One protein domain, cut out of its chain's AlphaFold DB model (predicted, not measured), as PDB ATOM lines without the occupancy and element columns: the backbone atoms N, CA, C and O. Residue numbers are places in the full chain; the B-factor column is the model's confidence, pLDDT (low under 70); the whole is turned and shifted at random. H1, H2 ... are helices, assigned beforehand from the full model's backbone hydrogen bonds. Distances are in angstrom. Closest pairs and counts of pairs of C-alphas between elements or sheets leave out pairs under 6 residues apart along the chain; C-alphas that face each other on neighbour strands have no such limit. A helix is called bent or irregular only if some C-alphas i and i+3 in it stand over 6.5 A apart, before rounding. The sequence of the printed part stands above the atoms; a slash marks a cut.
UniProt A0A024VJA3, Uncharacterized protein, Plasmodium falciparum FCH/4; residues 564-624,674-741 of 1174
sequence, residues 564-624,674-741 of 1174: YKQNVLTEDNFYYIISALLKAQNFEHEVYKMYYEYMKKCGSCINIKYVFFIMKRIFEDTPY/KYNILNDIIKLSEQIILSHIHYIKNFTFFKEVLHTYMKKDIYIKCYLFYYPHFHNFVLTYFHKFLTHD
ATOM      1  N   TYR A 564     289.361  30.996 105.474       77.75
ATOM      2  CA  TYR A 564     287.981  31.483 105.414       77.75
ATOM      3  C   TYR A 564     287.879  33.005 105.210       77.75
ATOM      4  O   TYR A 564     287.026  33.475 104.458       77.75
ATOM      5  N   LYS A 565     288.731  33.804 105.874       76.56
ATOM      6  CA  LYS A 565     288.693  35.279 105.793       76.56
ATOM      7  C   LYS A 565     289.624  35.874 104.736       76.56
ATOM      8  O   LYS A 565     289.682  37.097 104.644       76.56
ATOM      9  N   GLN A 566     290.291  35.056 103.923       75.75
ATOM     10  CA  GLN A 566     291.340  35.449 102.970       75.75
ATOM     11  C   GLN A 566     290.991  36.675 102.108       75.75
ATOM     12  O   GLN A 566     291.839  37.540 101.908       75.75
ATOM     13  N   ASN A 567     289.735  36.804 101.671       73.19
ATOM     14  CA  ASN A 567     289.285  37.901 100.804       73.19
ATOM     15  C   ASN A 567     288.888  39.196 101.543       73.19
ATOM     16  O   ASN A 567     288.617  40.203 100.894       73.19
ATOM     17  N   VAL A 568     288.824  39.180 102.879       78.56
ATOM     18  CA  VAL A 568     288.337  40.293 103.722       78.56
ATOM     19  C   VAL A 568     289.412  40.762 104.719       78.56
ATOM     20  O   VAL A 568     289.148  41.594 105.584       78.56
ATOM     21  N   LEU A 569     290.638  40.237 104.628       82.25
ATOM     22  CA  LEU A 569     291.735  40.651 105.505       82.25
ATOM     23  C   LEU A 569     292.152  42.102 105.221       82.25
ATOM     24  O   LEU A 569     292.382  42.495 104.079       82.25
ATOM     25  N   THR A 570     292.275  42.881 106.293       84.50
ATOM     26  CA  THR A 570     292.791  44.259 106.296       84.50
ATOM     27  C   THR A 570     294.243  44.303 106.782       84.50
ATOM     28  O   THR A 570     294.748  43.324 107.341       84.50
ATOM     29  N   GLU A 571     294.921  45.444 106.632       82.56
ATOM     30  CA  GLU A 571     296.298  45.662 107.102       82.56
ATOM     31  C   GLU A 571     296.474  45.366 108.594       82.56
ATOM     32  O   GLU A 571     297.486  44.796 109.010       82.56
ATOM     33  N   ASP A 572     295.473  45.731 109.397       84.69
ATOM     34  CA  ASP A 572     295.457  45.468 110.834       84.69
ATOM     35  C   ASP A 572     295.423  43.960 111.111       84.69
ATOM     36  O   ASP A 572     296.170  43.466 111.956       84.69
ATOM     37  N   ASN A 573     294.639  43.198 110.337       86.31
ATOM     38  CA  ASN A 573     294.595  41.741 110.468       86.31
ATOM     39  C   ASN A 573     295.940  41.103 110.118       86.31
ATOM     40  O   ASN A 573     296.440  40.275 110.881       86.31
ATOM     41  N   PHE A 574     296.558  41.518 109.008       87.12
ATOM     42  CA  PHE A 574     297.873  41.013 108.615       87.12
ATOM     43  C   PHE A 574     298.945  41.295 109.669       87.12
ATOM     44  O   PHE A 574     299.766  40.419 109.930       87.12
ATOM     45  N   TYR A 575     298.916  42.457 110.328       87.88
ATOM     46  CA  TYR A 575     299.860  42.764 111.403       87.88
ATOM     47  C   TYR A 575     299.780  41.759 112.562       87.88
ATOM     48  O   TYR A 575     300.815  41.227 112.968       87.88
ATOM     49  N   TYR A 576     298.582  41.458 113.076       84.44
ATOM     50  CA  TYR A 576     298.432  40.493 114.173       84.44
ATOM     51  C   TYR A 576     298.811  39.069 113.753       84.44
ATOM     52  O   TYR A 576     299.495  38.378 114.510       84.44
ATOM     53  N   ILE A 577     298.426  38.645 112.545       85.06
ATOM     54  CA  ILE A 577     298.739  37.306 112.026       85.06
ATOM     55  C   ILE A 577     300.254  37.139 111.840       85.06
ATOM     56  O   ILE A 577     300.838  36.185 112.352       85.06
ATOM     57  N   ILE A 578     300.909  38.087 111.158       85.06
ATOM     58  CA  ILE A 578     302.356  38.049 110.902       85.06
ATOM     59  C   ILE A 578     303.143  38.164 112.206       85.06
ATOM     60  O   ILE A 578     304.096  37.418 112.408       85.06
ATOM     61  N   SER A 579     302.741  39.049 113.123       83.94
ATOM     62  CA  SER A 579     303.404  39.175 114.426       83.94
ATOM     63  C   SER A 579     303.361  37.861 115.212       83.94
ATOM     64  O   SER A 579     304.359  37.483 115.823       83.94
ATOM     65  N   ALA A 580     302.223  37.163 115.198       81.19
ATOM     66  CA  ALA A 580     302.075  35.881 115.875       81.19
ATOM     67  C   ALA A 580     302.931  34.783 115.217       81.19
ATOM     68  O   ALA A 580     303.630  34.052 115.919       81.19
ATOM     69  N   LEU A 581     302.933  34.710 113.881       80.06
ATOM     70  CA  LEU A 581     303.745  33.772 113.098       80.06
ATOM     71  C   LEU A 581     305.253  33.953 113.321       80.06
ATOM     72  O   LEU A 581     305.958  32.979 113.591       80.06
ATOM     73  N   LEU A 582     305.745  35.195 113.253       76.94
ATOM     74  CA  LEU A 582     307.162  35.514 113.440       76.94
ATOM     75  C   LEU A 582     307.642  35.109 114.835       76.94
ATOM     76  O   LEU A 582     308.696  34.492 114.979       76.94
ATOM     77  N   LYS A 583     306.842  35.386 115.868       73.12
ATOM     78  CA  LYS A 583     307.182  35.013 117.244       73.12
ATOM     79  C   LYS A 583     307.075  33.509 117.498       73.12
ATOM     80  O   LYS A 583     307.841  32.977 118.297       73.12
ATOM     81  N   ALA A 584     306.167  32.824 116.802       69.94
ATOM     82  CA  ALA A 584     306.100  31.362 116.765       69.94
ATOM     83  C   ALA A 584     307.280  30.723 116.014       69.94
ATOM     84  O   ALA A 584     307.396  29.502 116.006       69.94
ATOM     85  N   GLN A 585     308.141  31.532 115.381       71.44
ATOM     86  CA  GLN A 585     309.212  31.090 114.488       71.44
ATOM     87  C   GLN A 585     308.699  30.267 113.294       71.44
ATOM     88  O   GLN A 585     309.423  29.440 112.745       71.44
ATOM     89  N   ASN A 586     307.450  30.506 112.874       71.75
ATOM     90  CA  ASN A 586     306.866  29.882 111.694       71.75
ATOM     91  C   ASN A 586     307.054  30.802 110.477       71.75
ATOM     92  O   ASN A 586     306.274  31.730 110.240       71.75
ATOM     93  N   PHE A 587     308.128  30.560 109.725       70.69
ATOM     94  CA  PHE A 587     308.530  31.382 108.579       70.69
ATOM     95  C   PHE A 587     308.011  30.859 107.228       70.69
ATOM     96  O   PHE A 587     308.087  31.578 106.238       70.69
ATOM     97  N   GLU A 588     307.441  29.650 107.180       66.38
ATOM     98  CA  GLU A 588     307.070  28.952 105.932       66.38
ATOM     99  C   GLU A 588     305.567  29.050 105.593       66.38
ATOM    100  O   GLU A 588     305.043  28.282 104.793       66.38
ATOM    101  N   HIS A 589     304.842  29.999 106.192       76.44
ATOM    102  CA  HIS A 589     303.386  30.091 106.053       76.44
ATOM    103  C   HIS A 589     302.921  30.840 104.789       76.44
ATOM    104  O   HIS A 589     303.425  31.918 104.470       76.44
ATOM    105  N   GLU A 590     301.860  30.359 104.130       79.75
ATOM    106  CA  GLU A 590     301.298  30.979 102.910       79.75
ATOM    107  C   GLU A 590     300.809  32.423 103.116       79.75
ATOM    108  O   GLU A 590     300.780  33.223 102.179       79.75
ATOM    109  N   VAL A 591     300.498  32.807 104.361       82.50
ATOM    110  CA  VAL A 591     300.092  34.180 104.718       82.50
ATOM    111  C   VAL A 591     301.130  35.221 104.315       82.50
ATOM    112  O   VAL A 591     300.747  36.327 103.944       82.50
ATOM    113  N   TYR A 592     302.428  34.905 104.355       82.69
ATOM    114  CA  TYR A 592     303.452  35.854 103.914       82.69
ATOM    115  C   TYR A 592     303.290  36.180 102.424       82.69
ATOM    116  O   TYR A 592     303.355  37.345 102.034       82.69
ATOM    117  N   LYS A 593     302.975  35.172 101.603       83.31
ATOM    118  CA  LYS A 593     302.658  35.361 100.186       83.31
ATOM    119  C   LYS A 593     301.342  36.121 100.003       83.31
ATOM    120  O   LYS A 593     301.303  37.062  99.218       83.31
ATOM    121  N   MET A 594     300.306  35.792 100.778       83.00
ATOM    122  CA  MET A 594     299.036  36.530 100.758       83.00
ATOM    123  C   MET A 594     299.222  38.013 101.097       83.00
ATOM    124  O   MET A 594     298.645  38.873 100.439       83.00
ATOM    125  N   TYR A 595     300.038  38.324 102.106       87.25
ATOM    126  CA  TYR A 595     300.341  39.700 102.488       87.25
ATOM    127  C   TYR A 595     301.149  40.419 101.405       87.25
ATOM    128  O   TYR A 595     300.840  41.559 101.068       87.25
ATOM    129  N   TYR A 596     302.140  39.749 100.812       86.06
ATOM    130  CA  TYR A 596     302.897  40.291  99.686       86.06
ATOM    131  C   TYR A 596     301.986  40.629  98.491       86.06
ATOM    132  O   TYR A 596     302.058  41.729  97.939       86.06
ATOM    133  N   GLU A 597     301.075  39.725  98.119       84.12
ATOM    134  CA  GLU A 597     300.092  39.956  97.050       84.12
ATOM    135  C   GLU A 597     299.095  41.067  97.410       84.12
ATOM    136  O   GLU A 597     298.781  41.913  96.570       84.12
ATOM    137  N   TYR A 598     298.653  41.119  98.667       85.88
ATOM    138  CA  TYR A 598     297.800  42.184  99.186       85.88
ATOM    139  C   TYR A 598     298.481  43.555  99.077       85.88
ATOM    140  O   TYR A 598     297.903  44.488  98.519       85.88
ATOM    141  N   MET A 599     299.735  43.676  99.523       84.94
ATOM    142  CA  MET A 599     300.527  44.902  99.389       84.94
ATOM    143  C   MET A 599     300.680  45.319  97.926       84.94
ATOM    144  O   MET A 599     300.555  46.500  97.606       84.94
ATOM    145  N   LYS A 600     300.913  44.356  97.028       84.81
ATOM    146  CA  LYS A 600     301.047  44.609  95.591       84.81
ATOM    147  C   LYS A 600     299.740  45.113  94.970       84.81
ATOM    148  O   LYS A 600     299.779  45.992  94.116       84.81
ATOM    149  N   LYS A 601     298.592  44.580  95.404       82.38
ATOM    150  CA  LYS A 601     297.258  44.976  94.924       82.38
ATOM    151  C   LYS A 601     296.814  46.332  95.477       82.38
ATOM    152  O   LYS A 601     296.273  47.144  94.734       82.38
ATOM    153  N   CYS A 602     297.018  46.568  96.772       76.00
ATOM    154  CA  CYS A 602     296.575  47.782  97.454       76.00
ATOM    155  C   CYS A 602     297.531  48.964  97.247       76.00
ATOM    156  O   CYS A 602     297.074  50.103  97.276       76.00
ATOM    157  N   GLY A 603     298.824  48.715  97.001       70.06
ATOM    158  CA  GLY A 603     299.812  49.705  96.565       70.06
ATOM    159  C   GLY A 603     299.789  51.006  97.375       70.06
ATOM    160  O   GLY A 603     300.250  51.049  98.512       70.06
ATOM    161  N   SER A 604     299.255  52.074  96.775       63.66
ATOM    162  CA  SER A 604     299.157  53.426  97.350       63.66
ATOM    163  C   SER A 604     298.019  53.624  98.360       63.66
ATOM    164  O   SER A 604     298.062  54.585  99.125       63.66
ATOM    165  N   CYS A 605     297.016  52.744  98.381       69.69
ATOM    166  CA  CYS A 605     295.871  52.820  99.294       69.69
ATOM    167  C   CYS A 605     296.135  52.150 100.648       69.69
ATOM    168  O   CYS A 605     295.295  52.240 101.541       69.69
ATOM    169  N   ILE A 606     297.276  51.465 100.797       81.31
ATOM    170  CA  ILE A 606     297.604  50.739 102.021       81.31
ATOM    171  C   ILE A 606     297.889  51.704 103.173       81.31
ATOM    172  O   ILE A 606     298.603  52.702 103.022       81.31
ATOM    173  N   ASN A 607     297.391  51.384 104.366       83.50
ATOM    174  CA  ASN A 607     297.752  52.148 105.553       83.50
ATOM    175  C   ASN A 607     299.225  51.909 105.935       83.50
ATOM    176  O   ASN A 607     299.589  50.938 106.605       83.50
ATOM    177  N   ILE A 608     300.077  52.856 105.546       83.88
ATOM    178  CA  ILE A 608     301.538  52.775 105.662       83.88
ATOM    179  C   ILE A 608     302.055  52.585 107.096       83.88
ATOM    180  O   ILE A 608     303.146  52.048 107.291       83.88
ATOM    181  N   LYS A 609     301.270  52.955 108.117       87.81
ATOM    182  CA  LYS A 609     301.604  52.698 109.526       87.81
ATOM    183  C   LYS A 609     301.836  51.205 109.782       87.81
ATOM    184  O   LYS A 609     302.797  50.841 110.458       87.81
ATOM    185  N   TYR A 610     300.984  50.347 109.223       86.25
ATOM    186  CA  TYR A 610     301.091  48.898 109.393       86.25
ATOM    187  C   TYR A 610     302.258  48.307 108.604       86.25
ATOM    188  O   TYR A 610     302.911  47.394 109.102       86.25
ATOM    189  N   VAL A 611     302.605  48.894 107.452       88.19
ATOM    190  CA  VAL A 611     303.818  48.534 106.697       88.19
ATOM    191  C   VAL A 611     305.069  48.749 107.559       88.19
ATOM    192  O   VAL A 611     305.886  47.841 107.700       88.19
ATOM    193  N   PHE A 612     305.187  49.904 108.232       87.94
ATOM    194  CA  PHE A 612     306.288  50.155 109.173       87.94
ATOM    195  C   PHE A 612     306.288  49.183 110.361       87.94
ATOM    196  O   PHE A 612     307.350  48.708 110.763       87.94
ATOM    197  N   PHE A 613     305.121  48.874 110.932       87.12
ATOM    198  CA  PHE A 613     305.016  47.962 112.075       87.12
ATOM    199  C   PHE A 613     305.381  46.520 111.730       87.12
ATOM    200  O   PHE A 613     306.093  45.879 112.503       87.12
ATOM    201  N   ILE A 614     304.947  46.020 110.574       87.50
ATOM    202  CA  ILE A 614     305.301  44.680 110.100       87.50
ATOM    203  C   ILE A 614     306.804  44.615 109.803       87.50
ATOM    204  O   ILE A 614     307.474  43.706 110.284       87.50
ATOM    205  N   MET A 615     307.368  45.625 109.129       86.06
ATOM    206  CA  MET A 615     308.814  45.705 108.875       86.06
ATOM    207  C   MET A 615     309.631  45.715 110.178       86.06
ATOM    208  O   MET A 615     310.611  44.983 110.310       86.06
ATOM    209  N   LYS A 616     309.191  46.478 111.187       87.69
ATOM    210  CA  LYS A 616     309.793  46.485 112.531       87.69
ATOM    211  C   LYS A 616     309.780  45.096 113.173       87.69
ATOM    212  O   LYS A 616     310.798  44.670 113.711       87.69
ATOM    213  N   ARG A 617     308.641  44.398 113.104       83.06
ATOM    214  CA  ARG A 617     308.469  43.054 113.675       83.06
ATOM    215  C   ARG A 617     309.364  42.017 113.019       83.06
ATOM    216  O   ARG A 617     309.972  41.226 113.732       83.06
ATOM    217  N   ILE A 618     309.512  42.066 111.696       80.81
ATOM    218  CA  ILE A 618     310.434  41.176 110.977       80.81
ATOM    219  C   ILE A 618     311.865  41.352 111.516       80.81
ATOM    220  O   ILE A 618     312.526  40.364 111.844       80.81
ATOM    221  N   PHE A 619     312.334  42.590 111.714       77.56
ATOM    222  CA  PHE A 619     313.665  42.825 112.289       77.56
ATOM    223  C   PHE A 619     313.801  42.322 113.736       77.56
ATOM    224  O   PHE A 619     314.811  41.697 114.080       77.56
ATOM    225  N   GLU A 620     312.792  42.541 114.583       76.38
ATOM    226  CA  GLU A 620     312.809  42.116 115.990       76.38
ATOM    227  C   GLU A 620     312.833  40.585 116.136       76.38
ATOM    228  O   GLU A 620     313.716  40.055 116.813       76.38
ATOM    229  N   ASP A 621     311.953  39.872 115.429       72.81
ATOM    230  CA  ASP A 621     311.577  38.491 115.769       72.81
ATOM    231  C   ASP A 621     312.235  37.393 114.893       72.81
ATOM    232  O   ASP A 621     312.076  36.205 115.159       72.81
ATOM    233  N   THR A 622     313.060  37.744 113.894       65.81
ATOM    234  CA  THR A 622     313.880  36.757 113.135       65.81
ATOM    235  C   THR A 622     314.886  36.015 114.079       65.81
ATOM    236  O   THR A 622     315.280  36.591 115.091       65.81
ATOM    237  N   PRO A 623     315.321  34.754 113.886       52.62
ATOM    238  CA  PRO A 623     316.161  34.049 114.878       52.62
ATOM    239  C   PRO A 623     317.676  34.367 114.806       52.62
ATOM    240  O   PRO A 623     318.178  34.865 113.802       52.62
ATOM    241  N   TYR A 624     318.407  34.062 115.894       42.00
ATOM    242  CA  TYR A 624     319.883  34.019 115.978       42.00
ATOM    243  C   TYR A 624     320.387  32.682 115.407       42.00
ATOM    244  O   TYR A 624     319.915  31.628 115.835       42.00
ATOM    245  N   LYS A 674     313.378  29.871 100.390       44.31
ATOM    246  CA  LYS A 674     312.771  29.809 101.738       44.31
ATOM    247  C   LYS A 674     312.915  31.082 102.590       44.31
ATOM    248  O   LYS A 674     312.090  31.320 103.463       44.31
ATOM    249  N   TYR A 675     313.907  31.933 102.306       49.69
ATOM    250  CA  TYR A 675     314.098  33.248 102.952       49.69
ATOM    251  C   TYR A 675     313.757  34.436 102.033       49.69
ATOM    252  O   TYR A 675     313.860  35.591 102.455       49.69
ATOM    253  N   ASN A 676     313.311  34.176 100.796       61.12
ATOM    254  CA  ASN A 676     313.016  35.231  99.824       61.12
ATOM    255  C   ASN A 676     311.743  35.999 100.181       61.12
ATOM    256  O   ASN A 676     311.775  37.220 100.151       61.12
ATOM    257  N   ILE A 677     310.666  35.344 100.635       71.50
ATOM    258  CA  ILE A 677     309.371  36.033 100.788       71.50
ATOM    259  C   ILE A 677     309.382  37.158 101.837       71.50
ATOM    260  O   ILE A 677     308.808  38.217 101.602       71.50
ATOM    261  N   LEU A 678     310.074  36.987 102.972       75.75
ATOM    262  CA  LEU A 678     310.223  38.055 103.971       75.75
ATOM    263  C   LEU A 678     311.088  39.204 103.440       75.75
ATOM    264  O   LEU A 678     310.784  40.370 103.687       75.75
ATOM    265  N   ASN A 679     312.142  38.882 102.689       74.44
ATOM    266  CA  ASN A 679     312.980  39.876 102.024       74.44
ATOM    267  C   ASN A 679     312.208  40.606 100.911       74.44
ATOM    268  O   ASN A 679     312.364  41.808 100.733       74.44
ATOM    269  N   ASP A 680     311.322  39.914 100.200       78.00
ATOM    270  CA  ASP A 680     310.472  40.481  99.157       78.00
ATOM    271  C   ASP A 680     309.379  41.372  99.753       78.00
ATOM    272  O   ASP A 680     309.118  42.450  99.220       78.00
ATOM    273  N   ILE A 681     308.806  40.996 100.905       82.88
ATOM    274  CA  ILE A 681     307.938  41.875 101.702       82.88
ATOM    275  C   ILE A 681     308.699  43.134 102.120       82.88
ATOM    276  O   ILE A 681     308.154  44.231 101.999       82.88
ATOM    277  N   ILE A 682     309.945  43.009 102.589       81.81
ATOM    278  CA  ILE A 682     310.785  44.162 102.946       81.81
ATOM    279  C   ILE A 682     311.026  45.041 101.711       81.81
ATOM    280  O   ILE A 682     310.699  46.223 101.747       81.81
ATOM    281  N   LYS A 683     311.478  44.484 100.583       81.44
ATOM    282  CA  LYS A 683     311.703  45.236  99.334       81.44
ATOM    283  C   LYS A 683     310.446  45.956  98.848       81.44
ATOM    284  O   LYS A 683     310.509  47.129  98.484       81.44
ATOM    285  N   LEU A 684     309.298  45.282  98.861       83.75
ATOM    286  CA  LEU A 684     308.027  45.887  98.471       83.75
ATOM    287  C   LEU A 684     307.601  46.974  99.471       83.75
ATOM    288  O   LEU A 684     307.128  48.031  99.061       83.75
ATOM    289  N   SER A 685     307.831  46.758 100.771       87.06
ATOM    290  CA  SER A 685     307.614  47.773 101.813       87.06
ATOM    291  C   SER A 685     308.457  49.014 101.542       87.06
ATOM    292  O   SER A 685     307.944  50.127 101.591       87.06
ATOM    293  N   GLU A 686     309.732  48.839 101.203       85.94
ATOM    294  CA  GLU A 686     310.644  49.928 100.871       85.94
ATOM    295  C   GLU A 686     310.163  50.722  99.644       85.94
ATOM    296  O   GLU A 686     310.144  51.953  99.679       85.94
ATOM    297  N   GLN A 687     309.687  50.045  98.594       84.88
ATOM    298  CA  GLN A 687     309.116  50.689  97.404       84.88
ATOM    299  C   GLN A 687     307.830  51.474  97.714       84.88
ATOM    300  O   GLN A 687     307.684  52.624  97.282       84.88
ATOM    301  N   ILE A 688     306.910  50.897  98.491       84.69
ATOM    302  CA  ILE A 688     305.674  51.568  98.926       84.69
ATOM    303  C   ILE A 688     306.007  52.780  99.803       84.69
ATOM    304  O   ILE A 688     305.470  53.868  99.602       84.69
ATOM    305  N   ILE A 689     306.943  52.631 100.745       85.81
ATOM    306  CA  ILE A 689     307.351  53.722 101.634       85.81
ATOM    307  C   ILE A 689     308.003  54.855 100.843       85.81
ATOM    308  O   ILE A 689     307.696  56.024 101.085       85.81
ATOM    309  N   LEU A 690     308.878  54.530  99.887       82.94
ATOM    310  CA  LEU A 690     309.481  55.533  99.019       82.94
ATOM    311  C   LEU A 690     308.416  56.230  98.167       82.94
ATOM    312  O   LEU A 690     308.441  57.450  98.076       82.94
ATOM    313  N   SER A 691     307.474  55.517  97.556       79.12
ATOM    314  CA  SER A 691     306.462  56.117  96.668       79.12
ATOM    315  C   SER A 691     305.390  56.960  97.381       79.12
ATOM    316  O   SER A 691     304.691  57.731  96.727       79.12
ATOM    317  N   HIS A 692     305.282  56.886  98.709       80.69
ATOM    318  CA  HIS A 692     304.228  57.564  99.461       80.69
ATOM    319  C   HIS A 692     304.388  59.100  99.530       80.69
ATOM    320  O   HIS A 692     305.424  59.629  99.938       80.69
ATOM    321  N   ILE A 693     303.304  59.832  99.239       72.00
ATOM    322  CA  ILE A 693     303.279  61.308  99.139       72.00
ATOM    323  C   ILE A 693     303.616  61.988 100.480       72.00
ATOM    324  O   ILE A 693     304.334  62.983 100.529       72.00
ATOM    325  N   HIS A 694     303.143  61.439 101.603       75.44
ATOM    326  CA  HIS A 694     303.349  62.013 102.945       75.44
ATOM    327  C   HIS A 694     304.557  61.451 103.720       75.44
ATOM    328  O   HIS A 694     304.481  61.271 104.937       75.44
ATOM    329  N   TYR A 695     305.683  61.185 103.054       73.88
ATOM    330  CA  TYR A 695     306.895  60.644 103.694       73.88
ATOM    331  C   TYR A 695     307.407  61.488 104.886       73.88
ATOM    332  O   TYR A 695     307.896  60.939 105.872       73.88
ATOM    333  N   ILE A 696     307.210  62.815 104.871       73.81
ATOM    334  CA  ILE A 696     307.548  63.693 106.008       73.81
ATOM    335  C   ILE A 696     306.698  63.365 107.247       73.81
ATOM    336  O   ILE A 696     307.242  63.245 108.346       73.81
ATOM    337  N   LYS A 697     305.376  63.185 107.091       77.12
ATOM    338  CA  LYS A 697     304.465  62.871 108.213       77.12
ATOM    339  C   LYS A 697     304.786  61.508 108.832       77.12
ATOM    340  O   LYS A 697     304.658  61.333 110.038       77.12
ATOM    341  N   ASN A 698     305.266  60.573 108.016       80.06
ATOM    342  CA  ASN A 698     305.583  59.209 108.433       80.06
ATOM    343  C   ASN A 698     307.007  59.041 108.986       80.06
ATOM    344  O   ASN A 698     307.404  57.934 109.350       80.06
ATOM    345  N   PHE A 699     307.789  60.124 109.073       81.62
ATOM    346  CA  PHE A 699     309.176  60.065 109.531       81.62
ATOM    347  C   PHE A 699     309.315  59.514 110.958       81.62
ATOM    348  O   PHE A 699     310.313  58.870 111.266       81.62
ATOM    349  N   THR A 700     308.322  59.719 111.827       82.31
ATOM    350  CA  THR A 700     308.306  59.153 113.187       82.31
ATOM    351  C   THR A 700     308.339  57.623 113.164       82.31
ATOM    352  O   THR A 700     309.165  57.025 113.850       82.31
ATOM    353  N   PHE A 701     307.521  56.995 112.315       83.00
ATOM    354  CA  PHE A 701     307.508  55.544 112.130       83.00
ATOM    355  C   PHE A 701     308.804  55.041 111.490       83.00
ATOM    356  O   PHE A 701     309.393  54.079 111.977       83.00
ATOM    357  N   PHE A 702     309.309  55.733 110.461       84.94
ATOM    358  CA  PHE A 702     310.608  55.410 109.860       84.94
ATOM    359  C   PHE A 702     311.741  55.455 110.894       84.94
ATOM    360  O   PHE A 702     312.556  54.537 110.964       84.94
ATOM    361  N   LYS A 703     311.761  56.489 111.742       83.00
ATOM    362  CA  LYS A 703     312.742  56.649 112.819       83.00
ATOM    363  C   LYS A 703     312.683  55.488 113.814       83.00
ATOM    364  O   LYS A 703     313.733  55.021 114.247       83.00
ATOM    365  N   GLU A 704     311.495  54.999 114.169       83.81
ATOM    366  CA  GLU A 704     311.366  53.815 115.025       83.81
ATOM    367  C   GLU A 704     311.954  52.558 114.382       83.81
ATOM    368  O   GLU A 704     312.702  51.840 115.046       83.81
ATOM    369  N   VAL A 705     311.654  52.303 113.103       84.00
ATOM    370  CA  VAL A 705     312.213  51.142 112.395       84.00
ATOM    371  C   VAL A 705     313.728  51.255 112.292       84.00
ATOM    372  O   VAL A 705     314.430  50.288 112.582       84.00
ATOM    373  N   LEU A 706     314.236  52.447 111.968       80.50
ATOM    374  CA  LEU A 706     315.666  52.725 111.934       80.50
ATOM    375  C   LEU A 706     316.302  52.451 113.302       80.50
ATOM    376  O   LEU A 706     317.295  51.742 113.373       80.50
ATOM    377  N   HIS A 707     315.718  52.933 114.403       78.69
ATOM    378  CA  HIS A 707     316.231  52.661 115.748       78.69
ATOM    379  C   HIS A 707     316.219  51.176 116.112       78.69
ATOM    380  O   HIS A 707     317.183  50.707 116.715       78.69
ATOM    381  N   THR A 708     315.158  50.442 115.765       77.31
ATOM    382  CA  THR A 708     315.096  48.989 115.966       77.31
ATOM    383  C   THR A 708     316.200  48.296 115.175       77.31
ATOM    384  O   THR A 708     316.962  47.530 115.759       77.31
ATOM    385  N   TYR A 709     316.351  48.630 113.892       75.19
ATOM    386  CA  TYR A 709     317.415  48.112 113.038       75.19
ATOM    387  C   TYR A 709     318.818  48.452 113.579       75.19
ATOM    388  O   TYR A 709     319.716  47.621 113.530       75.19
ATOM    389  N   MET A 710     319.001  49.638 114.175       68.25
ATOM    390  CA  MET A 710     320.275  50.096 114.751       68.25
ATOM    391  C   MET A 710     320.627  49.497 116.121       68.25
ATOM    392  O   MET A 710     321.745  49.717 116.605       68.25
ATOM    393  N   LYS A 711     319.716  48.778 116.796       68.81
ATOM    394  CA  LYS A 711     320.056  48.110 118.065       68.81
ATOM    395  C   LYS A 711     321.188  47.125 117.800       68.81
ATOM    396  O   LYS A 711     321.039  46.281 116.932       68.81
ATOM    397  N   LYS A 712     322.291  47.212 118.552       61.91
ATOM    398  CA  LYS A 712     323.540  46.473 118.284       61.91
ATOM    399  C   LYS A 712     323.317  44.994 117.932       61.91
ATOM    400  O   LYS A 712     323.821  44.539 116.911       61.91
ATOM    401  N   ASP A 713     322.510  44.286 118.720       59.09
ATOM    402  CA  ASP A 713     322.230  42.857 118.519       59.09
ATOM    403  C   ASP A 713     321.382  42.587 117.259       59.09
ATOM    404  O   ASP A 713     321.595  41.599 116.561       59.09
ATOM    405  N   ILE A 714     320.459  43.497 116.926       61.94
ATOM    406  CA  ILE A 714     319.604  43.424 115.731       61.94
ATOM    407  C   ILE A 714     320.377  43.843 114.483       61.94
ATOM    408  O   ILE A 714     320.261  43.179 113.465       61.94
ATOM    409  N   TYR A 715     321.200  44.888 114.556       64.06
ATOM    410  CA  TYR A 715     322.041  45.340 113.451       64.06
ATOM    411  C   TYR A 715     322.961  44.207 112.995       64.06
ATOM    412  O   TYR A 715     322.975  43.865 111.820       64.06
ATOM    413  N   ILE A 716     323.648  43.550 113.939       58.38
ATOM    414  CA  ILE A 716     324.516  42.393 113.665       58.38
ATOM    415  C   ILE A 716     323.734  41.251 113.002       58.38
ATOM    416  O   ILE A 716     324.188  40.662 112.023       58.38
ATOM    417  N   LYS A 717     322.544  40.956 113.525       58.66
ATOM    418  CA  LYS A 717     321.645  39.919 113.019       58.66
ATOM    419  C   LYS A 717     321.149  40.237 111.605       58.66
ATOM    420  O   LYS A 717     321.320  39.430 110.703       58.66
ATOM    421  N   CYS A 718     320.565  41.410 111.382       55.44
ATOM    422  CA  CYS A 718     319.987  41.802 110.099       55.44
ATOM    423  C   CYS A 718     321.046  41.998 109.009       55.44
ATOM    424  O   CYS A 718     320.755  41.760 107.839       55.44
ATOM    425  N   TYR A 719     322.270  42.366 109.383       54.03
ATOM    426  CA  TYR A 719     323.383  42.537 108.457       54.03
ATOM    427  C   TYR A 719     323.780  41.242 107.730       54.03
ATOM    428  O   TYR A 719     324.141  41.287 106.559       54.03
ATOM    429  N   LEU A 720     323.653  40.081 108.386       47.84
ATOM    430  CA  LEU A 720     323.934  38.772 107.779       47.84
ATOM    431  C   LEU A 720     322.792  38.248 106.888       47.84
ATOM    432  O   LEU A 720     323.044  37.405 106.034       47.84
ATOM    433  N   PHE A 721     321.557  38.726 107.081       48.41
ATOM    434  CA  PHE A 721     320.356  38.167 106.442       48.41
ATOM    435  C   PHE A 721     319.704  39.072 105.382       48.41
ATOM    436  O   PHE A 721     319.060  38.554 104.474       48.41
ATOM    437  N   TYR A 722     319.843  40.401 105.472       52.78
ATOM    438  CA  TYR A 722     319.042  41.359 104.683       52.78
ATOM    439  C   TYR A 722     319.868  42.402 103.891       52.78
ATOM    440  O   TYR A 722     319.309  43.382 103.392       52.78
ATOM    441  N   TYR A 723     321.193  42.238 103.755       54.12
ATOM    442  CA  TYR A 723     322.065  43.227 103.089       54.12
ATOM    443  C   TYR A 723     322.294  42.930 101.588       54.12
ATOM    444  O   TYR A 723     322.446  41.741 101.299       54.12
ATOM    445  N   PRO A 724     322.344  43.906 100.615       55.94
ATOM    446  CA  PRO A 724     322.552  45.383 100.676       55.94
ATOM    447  C   PRO A 724     321.385  46.384 100.572       55.94
ATOM    448  O   PRO A 724     321.604  47.598 100.609       55.94
ATOM    449  N   HIS A 725     320.153  45.924 100.400       65.19
ATOM    450  CA  HIS A 725     319.069  46.784  99.913       65.19
ATOM    451  C   HIS A 725     318.546  47.798 100.957       65.19
ATOM    452  O   HIS A 725     318.354  48.967 100.625       65.19
ATOM    453  N   PHE A 726     318.431  47.416 102.237       74.56
ATOM    454  CA  PHE A 726     317.833  48.294 103.256       74.56
ATOM    455  C   PHE A 726     318.671  49.551 103.565       74.56
ATOM    456  O   PHE A 726     318.112  50.631 103.760       74.56
ATOM    457  N   HIS A 727     320.013  49.475 103.569       74.44
ATOM    458  CA  HIS A 727     320.833  50.692 103.718       74.44
ATOM    459  C   HIS A 727     320.675  51.620 102.510       74.44
ATOM    460  O   HIS A 727     320.589  52.836 102.694       74.44
ATOM    461  N   ASN A 728     320.577  51.067 101.297       73.44
ATOM    462  CA  ASN A 728     320.279  51.860 100.107       73.44
ATOM    463  C   ASN A 728     318.910  52.527 100.230       73.44
ATOM    464  O   ASN A 728     318.792  53.710  99.931       73.44
ATOM    465  N   PHE A 729     317.895  51.841 100.754       82.81
ATOM    466  CA  PHE A 729     316.615  52.472 101.058       82.81
ATOM    467  C   PHE A 729     316.717  53.581 102.093       82.81
ATOM    468  O   PHE A 729     316.165  54.648 101.855       82.81
ATOM    469  N   VAL A 730     317.460  53.405 103.188       82.69
ATOM    470  CA  VAL A 730     317.688  54.483 104.165       82.69
ATOM    471  C   VAL A 730     318.331  55.697 103.485       82.69
ATOM    472  O   VAL A 730     317.879  56.830 103.673       82.69
ATOM    473  N   LEU A 731     319.346  55.484 102.641       81.38
ATOM    474  CA  LEU A 731     320.004  56.552 101.885       81.38
ATOM    475  C   LEU A 731     319.061  57.221 100.874       81.38
ATOM    476  O   LEU A 731     319.063  58.453 100.775       81.38
ATOM    477  N   THR A 732     318.247  56.447 100.156       82.62
ATOM    478  CA  THR A 732     317.253  56.932  99.185       82.62
ATOM    479  C   THR A 732     316.120  57.679  99.881       82.62
ATOM    480  O   THR A 732     315.701  58.740  99.424       82.62
ATOM    481  N   TYR A 733     315.682  57.202 101.043       85.00
ATOM    482  CA  TYR A 733     314.692  57.862 101.881       85.00
ATOM    483  C   TYR A 733     315.205  59.230 102.335       85.00
ATOM    484  O   TYR A 733     314.522  60.233 102.150       85.00
ATOM    485  N   PHE A 734     316.457  59.320 102.807       83.38
ATOM    486  CA  PHE A 734     317.101  60.610 103.076       83.38
ATOM    487  C   PHE A 734     317.310  61.457 101.809       83.38
ATOM    488  O   PHE A 734     317.265  62.683 101.884       83.38
ATOM    489  N   HIS A 735     317.518  60.843 100.640       79.75
ATOM    490  CA  HIS A 735     317.645  61.572  99.375       79.75
ATOM    491  C   HIS A 735     316.338  62.254  98.960       79.75
ATOM    492  O   HIS A 735     316.381  63.400  98.529       79.75
ATOM    493  N   LYS A 736     315.180  61.616  99.181       79.38
ATOM    494  CA  LYS A 736     313.862  62.231  98.931       79.38
ATOM    495  C   LYS A 736     313.620  63.504  99.725       79.38
ATOM    496  O   LYS A 736     312.850  64.363  99.306       79.38
ATOM    497  N   PHE A 737     314.247  63.634 100.891       75.00
ATOM    498  CA  PHE A 737     314.247  64.915 101.575       75.00
ATOM    499  C   PHE A 737     315.055  65.925 100.756       75.00
ATOM    500  O   PHE A 737     314.527  66.984 100.450       75.00
ATOM    501  N   LEU A 738     316.292  65.611 100.356       68.81
ATOM    502  CA  LEU A 738     317.180  66.545  99.641       68.81
ATOM    503  C   LEU A 738     316.595  67.119  98.343       68.81
ATOM    504  O   LEU A 738     316.948  68.236  97.985       68.81
ATOM    505  N   THR A 739     315.708  66.389  97.667       64.69
ATOM    506  CA  THR A 739     315.018  66.841  96.447       64.69
ATOM    507  C   THR A 739     313.801  67.737  96.711       64.69
ATOM    508  O   THR A 739     313.139  68.141  95.765       64.69
ATOM    509  N   HIS A 740     313.447  68.013  97.970       68.25
ATOM    510  CA  HIS A 740     312.290  68.840  98.308       68.25
ATOM    511  C   HIS A 740     312.691  70.316  98.461       68.25
ATOM    512  O   HIS A 740     313.478  70.679  99.336       68.25
ATOM    513  N   ASP A 741     312.096  71.191  97.646       52.38
ATOM    514  CA  ASP A 741     312.538  72.590  97.512       52.38
ATOM    515  C   ASP A 741     312.357  73.459  98.777       52.38
ATOM    516  O   ASP A 741     313.097  74.431  99.000       52.38
TER     517      ASP A 741
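Overview. This is residues 564 to 624 and 674 to 741 of the 1174 residues of an uncharacterized protein of Plasmodium falciparum FCH/4 (UniProt A0A024VJA3). Two layers of three helices pack face to face: H1, H3 and H5 lie side by side in one row, H2, H4 and H7 form the other, and the helices of one layer run against those of the other. H6 crosses at one side of the body, between H5 in the first layer and H7 in the second; H7 is shifted along H4 and meets only part of it. The printed part has 129 residues with seven named helices, H1 to H7 in chain order, and no named strand; the class is all helix. It is compact, with a radius of gyration of the C-alphas of 14.4 A and spans of 48 by 34 by 21 A.

Along the chain. H1, residues 571 to 583, begins with C-alpha 571 at (296.298, 45.662, 107.102) and is 18.3 A long from first to last C-alpha. H2, residues 590 to 605, is 22.8 A long, has a kink of 39 degrees near residue 599, and is irregular: C-alphas 601 and 604 are 9.0 A apart. H3, residues 608 to 621, measures 20.2 A. After the cut, H4, residues 676 to 691, begins with C-alpha 676 at (313.016, 35.231, 99.824) and measures 22.1 A. H5 is residues 699 to 710, 15.8 A, and H6 is residues 712 to 721, 14.8 A. H7, residues 725 to 738, measures 19.9 A and ends with C-alpha 738 at (317.180, 66.545, 99.641).

Arrangement. H1 to H4 form an up and down bundle, each helix running against the one before it. H1 and H2, a helical hairpin, only just touch, with 3 pairs of C-alphas within 8 A, the closest Phe 574 and Tyr 595 at 6.7 A. H3, the hub, touches four helices. H1 and H3 touch, the same way at a shallow tilt of 3 degrees, with C-alphas 583 and 621 closest at 5.8 A. H3 and H5 touch, the same way at 10 degrees, a shallow tilt, with C-alphas 616 and 705 closest at 5.3 A. H2 and H4 touch, the same way at a shallow tilt of 10 degrees, with C-alphas 596 and 681 closest at 5.7 A. H3 and H4 touch, opposite ways at a shallow tilt of 34.8 degrees, only just short of steep, with C-alphas 611 and 685 closest at 6.2 A. H4 touches H7 with residues 683 to 690 alone, the closest C-alphas being 690 and 733 at 6.4 A. H6 is about perpendicular to H3, at 85 degrees, and only just touches residues 619 to 620 of H3, with 3 pairs of C-alphas within 8 A and C-alphas 619 and 718 closest at 6.8 A. H5 and H6 touch only at the corner, and only just, with 3 such pairs. H5 and H7 are near each other. Every O i to N i+4 pair is within hydrogen-bond range in H1, H3, H4 and H5; the counts are 10 of 12 in H2, 4 of 6 in H6 and 9 of 10 in H7.

Size, cuts and confidence. The C-alphas farthest apart are those of Tyr 564 and Asp 741, 48.5 A. Residues 625 to 673 are not printed, and C-alphas 624 and 674 are 16.5 A apart across the cut. Of the links printed whole, those from H2 to H3, H5 to H6 and H6 to H7 are tight, and those from H1 to H2 and H4 to H5 are short. The mean pLDDT of the printed part is 75.8; 30 residues are under 70, among them residues 710 to 725, and H6 has a mean of 57.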